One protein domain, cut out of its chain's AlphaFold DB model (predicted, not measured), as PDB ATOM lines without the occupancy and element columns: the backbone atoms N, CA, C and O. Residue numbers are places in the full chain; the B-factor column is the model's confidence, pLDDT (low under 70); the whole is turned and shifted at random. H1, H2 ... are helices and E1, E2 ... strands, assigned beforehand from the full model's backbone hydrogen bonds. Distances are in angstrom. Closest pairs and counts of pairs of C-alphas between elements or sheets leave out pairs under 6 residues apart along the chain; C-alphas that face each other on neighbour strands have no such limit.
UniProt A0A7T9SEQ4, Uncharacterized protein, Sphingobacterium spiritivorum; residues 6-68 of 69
ATOM      1  N   GLU A   6     -22.310 -57.361  75.627       91.69
ATOM      2  CA  GLU A   6     -22.800 -57.245  77.002       91.69
ATOM      3  C   GLU A   6     -22.913 -58.603  77.694       91.69
ATOM      4  O   GLU A   6     -22.427 -58.798  78.809       91.69
ATOM      5  N   LYS A   7     -23.483 -59.600  77.008       91.75
ATOM      6  CA  LYS A   7     -23.604 -60.935  77.587       91.75
ATOM      7  C   LYS A   7     -22.236 -61.595  77.779       91.75
ATOM      8  O   LYS A   7     -22.060 -62.318  78.754       91.75
ATOM      9  N   ILE A   8     -21.267 -61.333  76.899       91.81
ATOM     10  CA  ILE A   8     -19.880 -61.794  77.077       91.81
ATOM     11  C   ILE A   8     -19.263 -61.156  78.325       91.81
ATOM     12  O   ILE A   8     -18.689 -61.874  79.140       91.81
ATOM     13  N   VAL A   9     -19.405 -59.840  78.509       94.44
ATOM     14  CA  VAL A   9     -18.881 -59.138  79.692       94.44
ATOM     15  C   VAL A   9     -19.516 -59.680  80.973       94.44
ATOM     16  O   VAL A   9     -18.789 -59.984  81.915       94.44
ATOM     17  N   GLN A  10     -20.835 -59.892  80.990       93.19
ATOM     18  CA  GLN A  10     -21.545 -60.497  82.126       93.19
ATOM     19  C   GLN A  10     -21.043 -61.911  82.444       93.19
ATOM     20  O   GLN A  10     -20.811 -62.229  83.604       93.19
ATOM     21  N   ILE A  11     -20.845 -62.749  81.422       94.62
ATOM     22  CA  ILE A  11     -20.322 -64.113  81.589       94.62
ATOM     23  C   ILE A  11     -18.921 -64.092  82.203       94.62
ATOM     24  O   ILE A  11     -18.628 -64.864  83.115       94.62
ATOM     25  N   ILE A  12     -18.047 -63.212  81.712       95.62
ATOM     26  CA  ILE A  12     -16.686 -63.107  82.236       95.62
ATOM     27  C   ILE A  12     -16.715 -62.604  83.684       95.62
ATOM     28  O   ILE A  12     -15.991 -63.147  84.515       95.62
ATOM     29  N   ASP A  13     -17.562 -61.623  84.003       94.88
ATOM     30  CA  ASP A  13     -17.730 -61.083  85.358       94.88
ATOM     31  C   ASP A  13     -18.248 -62.138  86.354       94.88
ATOM     32  O   ASP A  13     -17.752 -62.267  87.476       94.88
ATOM     33  N   GLU A  14     -19.204 -62.960  85.926       95.00
ATOM     34  CA  GLU A  14     -19.698 -64.088  86.714       95.00
ATOM     35  C   GLU A  14     -18.599 -65.136  86.931       95.00
ATOM     36  O   GLU A  14     -18.359 -65.579  88.055       95.00
ATOM     37  N   ALA A  15     -17.852 -65.491  85.887       95.38
ATOM     38  CA  ALA A  15     -16.800 -66.491  85.999       95.38
ATOM     39  C   ALA A  15     -15.668 -66.048  86.935       95.38
ATOM     40  O   ALA A  15     -15.251 -66.829  87.790       95.38
ATOM     41  N   ILE A  16     -15.197 -64.798  86.847       95.56
ATOM     42  CA  ILE A  16     -14.135 -64.295  87.739       95.56
ATOM     43  C   ILE A  16     -14.584 -64.162  89.199       95.56
ATOM     44  O   ILE A  16     -13.740 -63.949  90.065       95.56
ATOM     45  N   THR A  17     -15.882 -64.293  89.490       93.50
ATOM     46  CA  THR A  17     -16.416 -64.296  90.858       93.50
ATOM     47  C   THR A  17     -16.760 -65.693  91.370       93.50
ATOM     48  O   THR A  17     -16.750 -65.892  92.583       93.50
ATOM     49  N   THR A  18     -16.988 -66.678  90.498       94.12
ATOM     50  CA  THR A  18     -17.520 -67.999  90.889       94.12
ATOM     51  C   THR A  18     -16.634 -69.191  90.513       94.12
ATOM     52  O   THR A  18     -16.687 -70.218  91.189       94.12
ATOM     53  N   ASN A  19     -15.768 -69.072  89.501       94.94
ATOM     54  CA  ASN A  19     -14.851 -70.132  89.077       94.94
ATOM     55  C   ASN A  19     -13.429 -69.881  89.606       94.94
ATOM     56  O   ASN A  19     -12.839 -68.830  89.362       94.94
ATOM     57  N   ILE A  20     -12.842 -70.877  90.277       93.12
ATOM     58  CA  ILE A  20     -11.528 -70.749  90.928       93.12
ATOM     59  C   ILE A  20     -10.381 -70.434  89.952       93.12
ATOM     60  O   ILE A  20      -9.461 -69.693  90.294       93.12
ATOM     61  N   TYR A  21     -10.435 -70.946  88.718       91.94
ATOM     62  CA  TYR A  21      -9.419 -70.661  87.704       91.94
ATOM     63  C   TYR A  21      -9.552 -69.231  87.185       91.94
ATOM     64  O   TYR A  21      -8.557 -68.512  87.085       91.94
ATOM     65  N   ALA A  22     -10.780 -68.793  86.904       94.00
ATOM     66  CA  ALA A  22     -11.049 -67.429  86.466       94.00
ATOM     67  C   ALA A  22     -10.717 -66.393  87.556       94.00
ATOM     68  O   ALA A  22     -10.096 -65.373  87.255       94.00
ATOM     69  N   GLN A  23     -11.034 -66.694  88.819       95.38
ATOM     70  CA  GLN A  23     -10.597 -65.921  89.986       95.38
ATOM     71  C   GLN A  23      -9.070 -65.809  90.040       95.38
ATOM     72  O   GLN A  23      -8.542 -64.713  90.211       95.38
ATOM     73  N   GLY A  24      -8.348 -66.918  89.843       95.00
ATOM     74  CA  GLY A  24      -6.883 -66.930  89.841       95.00
ATOM     75  C   GLY A  24      -6.272 -65.987  88.800       95.00
ATOM     76  O   GLY A  24      -5.326 -65.263  89.108       95.00
ATOM     77  N   ILE A  25      -6.837 -65.934  87.589       96.12
ATOM     78  CA  ILE A  25      -6.424 -64.970  86.556       96.12
ATOM     79  C   ILE A  25      -6.775 -63.539  86.966       96.12
ATOM     80  O   ILE A  25      -5.914 -62.662  86.915       96.12
ATOM     81  N   ALA A  26      -8.004 -63.299  87.424       95.94
ATOM     82  CA  ALA A  26      -8.446 -61.972  87.841       95.94
ATOM     83  C   ALA A  26      -7.610 -61.403  88.998       95.94
ATOM     84  O   ALA A  26      -7.291 -60.222  88.996       95.94
ATOM     85  N   MET A  27      -7.176 -62.226  89.956       96.31
ATOM     86  CA  MET A  27      -6.334 -61.784  91.077       96.31
ATOM     87  C   MET A  27      -4.964 -61.254  90.635       96.31
ATOM     88  O   MET A  27      -4.406 -60.371  91.295       96.31
ATOM     89  N   ARG A  28      -4.437 -61.765  89.521       97.31
ATOM     90  CA  ARG A  28      -3.135 -61.399  88.939       97.31
ATOM     91  C   ARG A  28      -3.225 -60.196  87.993       97.31
ATOM     92  O   ARG A  28      -2.198 -59.692  87.541       97.31
ATOM     93  N   CYS A  29      -4.437 -59.719  87.727       97.88
ATOM     94  CA  CYS A  29      -4.714 -58.596  86.846       97.88
ATOM     95  C   CYS A  29      -5.424 -57.461  87.593       97.88
ATOM     96  O   CYS A  29      -6.106 -57.667  88.596       97.88
ATOM     97  N   ASP A  30      -5.284 -56.252  87.076       97.56
ATOM     98  CA  ASP A  30      -6.237 -55.176  87.281       97.56
ATOM     99  C   ASP A  30      -7.340 -55.349  86.232       97.56
ATOM    100  O   ASP A  30      -7.073 -55.371  85.027       97.56
ATOM    101  N   VAL A  31      -8.570 -55.567  86.699       96.75
ATOM    102  CA  VAL A  31      -9.725 -55.856  85.842       96.75
ATOM    103  C   VAL A  31     -10.616 -54.625  85.774       96.75
ATOM    104  O   VAL A  31     -11.125 -54.167  86.798       96.75
ATOM    105  N   VAL A  32     -10.821 -54.094  84.569       95.94
ATOM    106  CA  VAL A  32     -11.644 -52.902  84.328       95.94
ATOM    107  C   VAL A  32     -12.783 -53.253  83.382       95.94
ATOM    108  O   VAL A  32     -12.567 -53.857  82.337       95.94
ATOM    109  N   LYS A  33     -14.002 -52.848  83.741       94.50
ATOM    110  CA  LYS A  33     -15.194 -52.946  82.889       94.50
ATOM    111  C   LYS A  33     -15.586 -51.552  82.425       94.50
ATOM    112  O   LYS A  33     -15.511 -50.606  83.209       94.50
ATOM    113  N   GLY A  34     -16.024 -51.418  81.181       92.25
ATOM    114  CA  GLY A  34     -16.459 -50.128  80.666       92.25
ATOM    115  C   GLY A  34     -17.203 -50.210  79.344       92.25
ATOM    116  O   GLY A  34     -17.424 -51.282  78.781       92.25
ATOM    117  N   THR A  35     -17.563 -49.032  78.843       93.75
ATOM    118  CA  THR A  35     -18.249 -48.859  77.565       93.75
ATOM    119  C   THR A  35     -17.482 -47.843  76.728       93.75
ATOM    120  O   THR A  35     -17.160 -46.753  77.204       93.75
ATOM    121  N   ASN A  36     -17.178 -48.179  75.476       90.44
ATOM    122  CA  ASN A  36     -16.510 -47.286  74.533       90.44
ATOM    123  C   ASN A  36     -17.248 -47.302  73.193       90.44
ATOM    124  O   ASN A  36     -17.301 -48.344  72.543       90.44
ATOM    125  N   LYS A  37     -17.793 -46.148  72.772       85.62
ATOM    126  CA  LYS A  37     -18.550 -45.989  71.512       85.62
ATOM    127  C   LYS A  37     -19.565 -47.123  71.303       85.62
ATOM    128  O   LYS A  37     -19.503 -47.835  70.305       85.62
ATOM    129  N   ASP A  38     -20.434 -47.310  72.295       86.50
ATOM    130  CA  ASP A  38     -21.509 -48.317  72.306       86.50
ATOM    131  C   ASP A  38     -21.052 -49.785  72.338       86.50
ATOM    132  O   ASP A  38     -21.864 -50.690  72.157       86.50
ATOM    133  N   ARG A  39     -19.764 -50.044  72.592       86.69
ATOM    134  CA  ARG A  39     -19.228 -51.393  72.808       86.69
ATOM    135  C   ARG A  39     -18.894 -51.602  74.269       86.69
ATOM    136  O   ARG A  39     -18.185 -50.787  74.864       86.69
ATOM    137  N   GLU A  40     -19.373 -52.700  74.829       92.69
ATOM    138  CA  GLU A  40     -18.983 -53.118  76.169       92.69
ATOM    139  C   GLU A  40     -17.657 -53.864  76.125       92.69
ATOM    140  O   GLU A  40     -17.391 -54.653  75.213       92.69
ATOM    141  N   TYR A  41     -16.809 -53.604  77.112       93.69
ATOM    142  CA  TYR A  41     -15.529 -54.275  77.229       93.69
ATOM    143  C   TYR A  41     -15.214 -54.634  78.675       93.69
ATOM    144  O   TYR A  41     -15.644 -53.984  79.632       93.69
ATOM    145  N   ILE A  42     -14.395 -55.670  78.792       94.88
ATOM    146  CA  ILE A  42     -13.677 -56.031  80.000       94.88
ATOM    147  C   ILE A  42     -12.203 -56.162  79.629       94.88
ATOM    148  O   ILE A  42     -11.850 -56.815  78.646       94.88
ATOM    149  N   GLU A  43     -11.353 -55.480  80.377       95.56
ATOM    150  CA  GLU A  43      -9.915 -55.424  80.162       95.56
ATOM    151  C   GLU A  43      -9.202 -56.047  81.355       95.56
ATOM    152  O   GLU A  43      -9.562 -55.800  82.505       95.56
ATOM    153  N   PHE A  44      -8.190 -56.860  81.061       96.88
ATOM    154  CA  PHE A  44      -7.320 -57.482  82.049       96.88
ATOM    155  C   PHE A  44      -5.901 -56.980  81.819       96.88
ATOM    156  O   PHE A  44      -5.260 -57.344  80.830       96.88
ATOM    157  N   THR A  45      -5.394 -56.177  82.744       96.88
ATOM    158  CA  THR A  45      -4.011 -55.703  82.715       96.88
ATOM    159  C   THR A  45      -3.213 -56.454  83.778       96.88
ATOM    160  O   THR A  45      -3.544 -56.330  84.952       96.88
ATOM    161  N   PRO A  46      -2.180 -57.246  83.435       97.56
ATOM    162  CA  PRO A  46      -1.369 -57.921  84.446       97.56
ATOM    163  C   PRO A  46      -0.759 -56.918  85.432       97.56
ATOM    164  O   PRO A  46      -0.216 -55.890  85.020       97.56
ATOM    165  N   LYS A  47      -0.830 -57.225  86.729       97.44
ATOM    166  CA  LYS A  47      -0.221 -56.396  87.779       97.44
ATOM    167  C   LYS A  47       1.309 -56.361  87.631       97.44
ATOM    168  O   LYS A  47       1.891 -57.277  87.044       97.44
ATOM    169  N   PRO A  48       2.007 -55.352  88.183       96.81
ATOM    170  CA  PRO A  48       3.467 -55.298  88.129       96.81
ATOM    171  C   PRO A  48       4.119 -56.581  88.668       96.81
ATOM    172  O   PRO A  48       3.879 -56.973  89.805       96.81
ATOM    173  N   GLY A  49       4.955 -57.227  87.848       96.50
ATOM    174  CA  GLY A  49       5.625 -58.488  88.189       96.50
ATOM    175  C   GLY A  49       4.834 -59.756  87.846       96.50
ATOM    176  O   GLY A  49       5.404 -60.845  87.881       96.50
ATOM    177  N   GLU A  50       3.567 -59.633  87.450       97.00
ATOM    178  CA  GLU A  50       2.770 -60.748  86.942       97.00
ATOM    179  C   GLU A  50       2.964 -60.932  85.434       97.00
ATOM    180  O   GLU A  50       3.186 -59.990  84.675       97.00
ATOM    181  N   THR A  51       2.874 -62.178  84.976       95.38
ATOM    182  CA  THR A  51       2.877 -62.520  83.548       95.38
ATOM    183  C   THR A  51       1.772 -63.525  83.279       95.38
ATOM    184  O   THR A  51       1.846 -64.658  83.755       95.38
ATOM    185  N   ILE A  52       0.768 -63.133  82.496       94.50
ATOM    186  CA  ILE A  52      -0.279 -64.050  82.036       94.50
ATOM    187  C   ILE A  52       0.168 -64.667  80.717       94.50
ATOM    188  O   ILE A  52       0.396 -63.955  79.735       94.50
ATOM    189  N   LYS A  53       0.346 -65.984  80.705       94.94
ATOM    190  CA  LYS A  53       0.842 -66.705  79.532       94.94
ATOM    191  C   LYS A  53      -0.303 -67.054  78.572       94.94
ATOM    192  O   LYS A  53      -1.461 -67.081  78.983       94.94
ATOM    193  N   PRO A  54      -0.020 -67.367  77.299       94.94
ATOM    194  CA  PRO A  54      -1.050 -67.835  76.368       94.94
ATOM    195  C   PRO A  54      -1.856 -69.037  76.884       94.94
ATOM    196  O   PRO A  54      -3.061 -69.113  76.653       94.94
ATOM    197  N   GLU A  55      -1.223 -69.955  77.619       95.38
ATOM    198  CA  GLU A  55      -1.890 -71.126  78.199       95.38
ATOM    199  C   GLU A  55      -2.909 -70.735  79.274       95.38
ATOM    200  O   GLU A  55      -3.976 -71.342  79.355       95.38
ATOM    201  N   ASP A  56      -2.617 -69.693  80.056       94.69
ATOM    202  CA  ASP A  56      -3.539 -69.155  81.056       94.69
ATOM    203  C   ASP A  56      -4.832 -68.666  80.378       94.69
ATOM    204  O   ASP A  56      -5.933 -68.992  80.821       94.69
ATOM    205  N   TRP A  57      -4.709 -67.954  79.250       93.50
ATOM    206  CA  TRP A  57      -5.854 -67.479  78.463       93.50
ATOM    207  C   TRP A  57      -6.648 -68.611  77.814       93.50
ATOM    208  O   TRP A  57      -7.877 -68.537  77.738       93.50
ATOM    209  N   PHE A  58      -5.967 -69.668  77.363       93.88
ATOM    210  CA  PHE A  58      -6.635 -70.856  76.838       93.88
ATOM    211  C   PHE A  58      -7.523 -71.499  77.904       93.88
ATOM    212  O   PHE A  58      -8.703 -71.746  77.649       93.88
ATOM    213  N   TRP A  59      -6.983 -71.737  79.102       92.75
ATOM    214  CA  TRP A  59      -7.747 -72.332  80.198       92.75
ATOM    215  C   TRP A  59      -8.847 -71.404  80.696       92.75
ATOM    216  O   TRP A  59      -9.966 -71.859  80.916       92.75
ATOM    217  N   PHE A  60      -8.582 -70.103  80.777       93.94
ATOM    218  CA  PHE A  60      -9.602 -69.108  81.083       93.94
ATOM    219  C   PHE A  60     -10.800 -69.235  80.132       93.94
ATOM    220  O   PHE A  60     -11.920 -69.484  80.573       93.94
ATOM    221  N   GLY A  61     -10.560 -69.200  78.817       92.50
ATOM    222  CA  GLY A  61     -11.602 -69.400  77.808       92.50
ATOM    223  C   GLY A  61     -12.259 -70.785  77.855       92.50
ATOM    224  O   GLY A  61     -13.460 -70.900  77.612       92.50
ATOM    225  N   TYR A  62     -11.502 -71.837  78.189       92.31
ATOM    226  CA  TYR A  62     -12.024 -73.196  78.353       92.31
ATOM    227  C   TYR A  62     -13.124 -73.239  79.419       92.31
ATOM    228  O   TYR A  62     -14.193 -73.790  79.140       92.31
ATOM    229  N   TYR A  63     -12.867 -72.648  80.591       91.62
ATOM    230  CA  TYR A  63     -13.791 -72.633  81.732       91.62
ATOM    231  C   TYR A  63     -14.957 -71.661  81.543       91.62
ATOM    232  O   TYR A  63     -16.062 -71.953  81.986       91.62
ATOM    233  N   LEU A  64     -14.773 -70.556  80.807       90.88
ATOM    234  CA  LEU A  64     -15.877 -69.646  80.467       90.88
ATOM    235  C   LEU A  64     -17.027 -70.342  79.725       90.88
ATOM    236  O   LEU A  64     -18.165 -69.887  79.792       90.88
ATOM    237  N   ARG A  65     -16.766 -71.462  79.040       87.69
ATOM    238  CA  ARG A  65     -17.813 -72.233  78.350       87.69
ATOM    239  C   ARG A  65     -18.853 -72.830  79.292       87.69
ATOM    240  O   ARG A  65     -19.955 -73.096  78.834       87.69
ATOM    241  N   GLU A  66     -18.544 -73.000  80.575       87.38
ATOM    242  CA  GLU A  66     -19.514 -73.450  81.586       87.38
ATOM    243  C   GLU A  66     -20.660 -72.442  81.786       87.38
ATOM    244  O   GLU A  66     -21.741 -72.815  82.230       87.38
ATOM    245  N   TYR A  67     -20.442 -71.183  81.400       86.94
ATOM    246  CA  TYR A  67     -21.372 -70.060  81.558       86.94
ATOM    247  C   TYR A  67     -22.073 -69.687  80.242       86.94
ATOM    248  O   TYR A  67     -22.910 -68.785  80.196       86.94
ATOM    249  N   VAL A  68     -21.720 -70.366  79.147       82.56
ATOM    250  CA  VAL A  68     -22.315 -70.177  77.824       82.56
ATOM    251  C   VAL A  68     -23.316 -71.308  77.589       82.56
ATOM    252  O   VAL A  68     -22.952 -72.380  77.111       82.56
TER     253      VAL A  68
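AT A GLANCE: This is residues 6 to 68 of the 69 residues of an uncharacterized protein of Sphingobacterium spiritivorum (UniProt A0A7T9SEQ4). A long two-stranded hairpin, E1 and E2, makes a narrow wall, and three helices gather over one face of it while its other face is bare. H1 and H2 meet at a corner by their tight link, and H3 packs on both of them, touching H1 with its residues 64 to 67 alone. The printed part has 63 residues, with three named helices and two named strands in the order H1, H2, E1, E2, H3; the sheet has the order E1 - E2 and is antiparallel, and the class is mixed, helices and strands. The whole is compact, with a radius of gyration of the C-alphas of 11.7 A, and its C-alphas span 32 by 28 by 19 A.

IN THESE COORDINATES: Strand E1, residues 29 to 36, is 20.5 A long from first to last C-alpha, and strand E2, residues 39 to 46, is 22.3 A long; C-alpha 29 is at (-4.714, -58.596, 86.846). Helix H1, residues 6 to 18, begins with C-alpha 6 at (-22.800, -57.245, 77.002) and measures 18.3 A. Helix H2, residues 20 to 27, measures 10.4 A. Helix H3, residues 54 to 67, is the longest helix by residues, measures 21.1 A and ends with C-alpha 67 at (-21.372, -70.060, 81.558).

HOW THE PARTS SIT: E1 and E2 form a hairpin, antiparallel, with 161 degrees between their directions. N 30 and O 45 are 2.7 A apart and N 43 and O 32 are 2.8 A apart, both within hydrogen-bond range. The closest C-alphas of H1 and E2 are those of Glu 6 and Glu 40, 5.7 A apart; those of H2 and E2 are Ala 26 and Phe 44, 7.4 A apart. H1, with residues 15 to 17 alone, and H2 touch only at the corner by their link, about perpendicular at 77 degrees, with the C-alphas of Ile 16 and Gln 23 closest at 4.5 A. H2 and H3 touch, closest at the C-alphas of Ala 22 and Phe 60, 5.8 A, and run opposite ways at a steep tilt of 56 degrees. Residues 64 to 67 of H3 touch residues 11 to 15 of H1, closest at the C-alphas of Tyr 67 and Ile 11, 6.0 A, and the two lines are about perpendicular at 80 degrees. E1 and H3 are apart. In H1 and H2 every O i to N i+4 pair is within hydrogen-bond range; in H3 it is 7 of 10.

THE WHOLE: The two C-alphas farthest apart are those of Asp 38 and Gly 49, 33.0 A. The printed part has no cut. The links H1 to H2, H2 to E1 and E1 to E2 are tight, and the link E2 to H3, with 7 residues, is short. The mean pLDDT of the printed part is 93.7, and no printed residue is under 70.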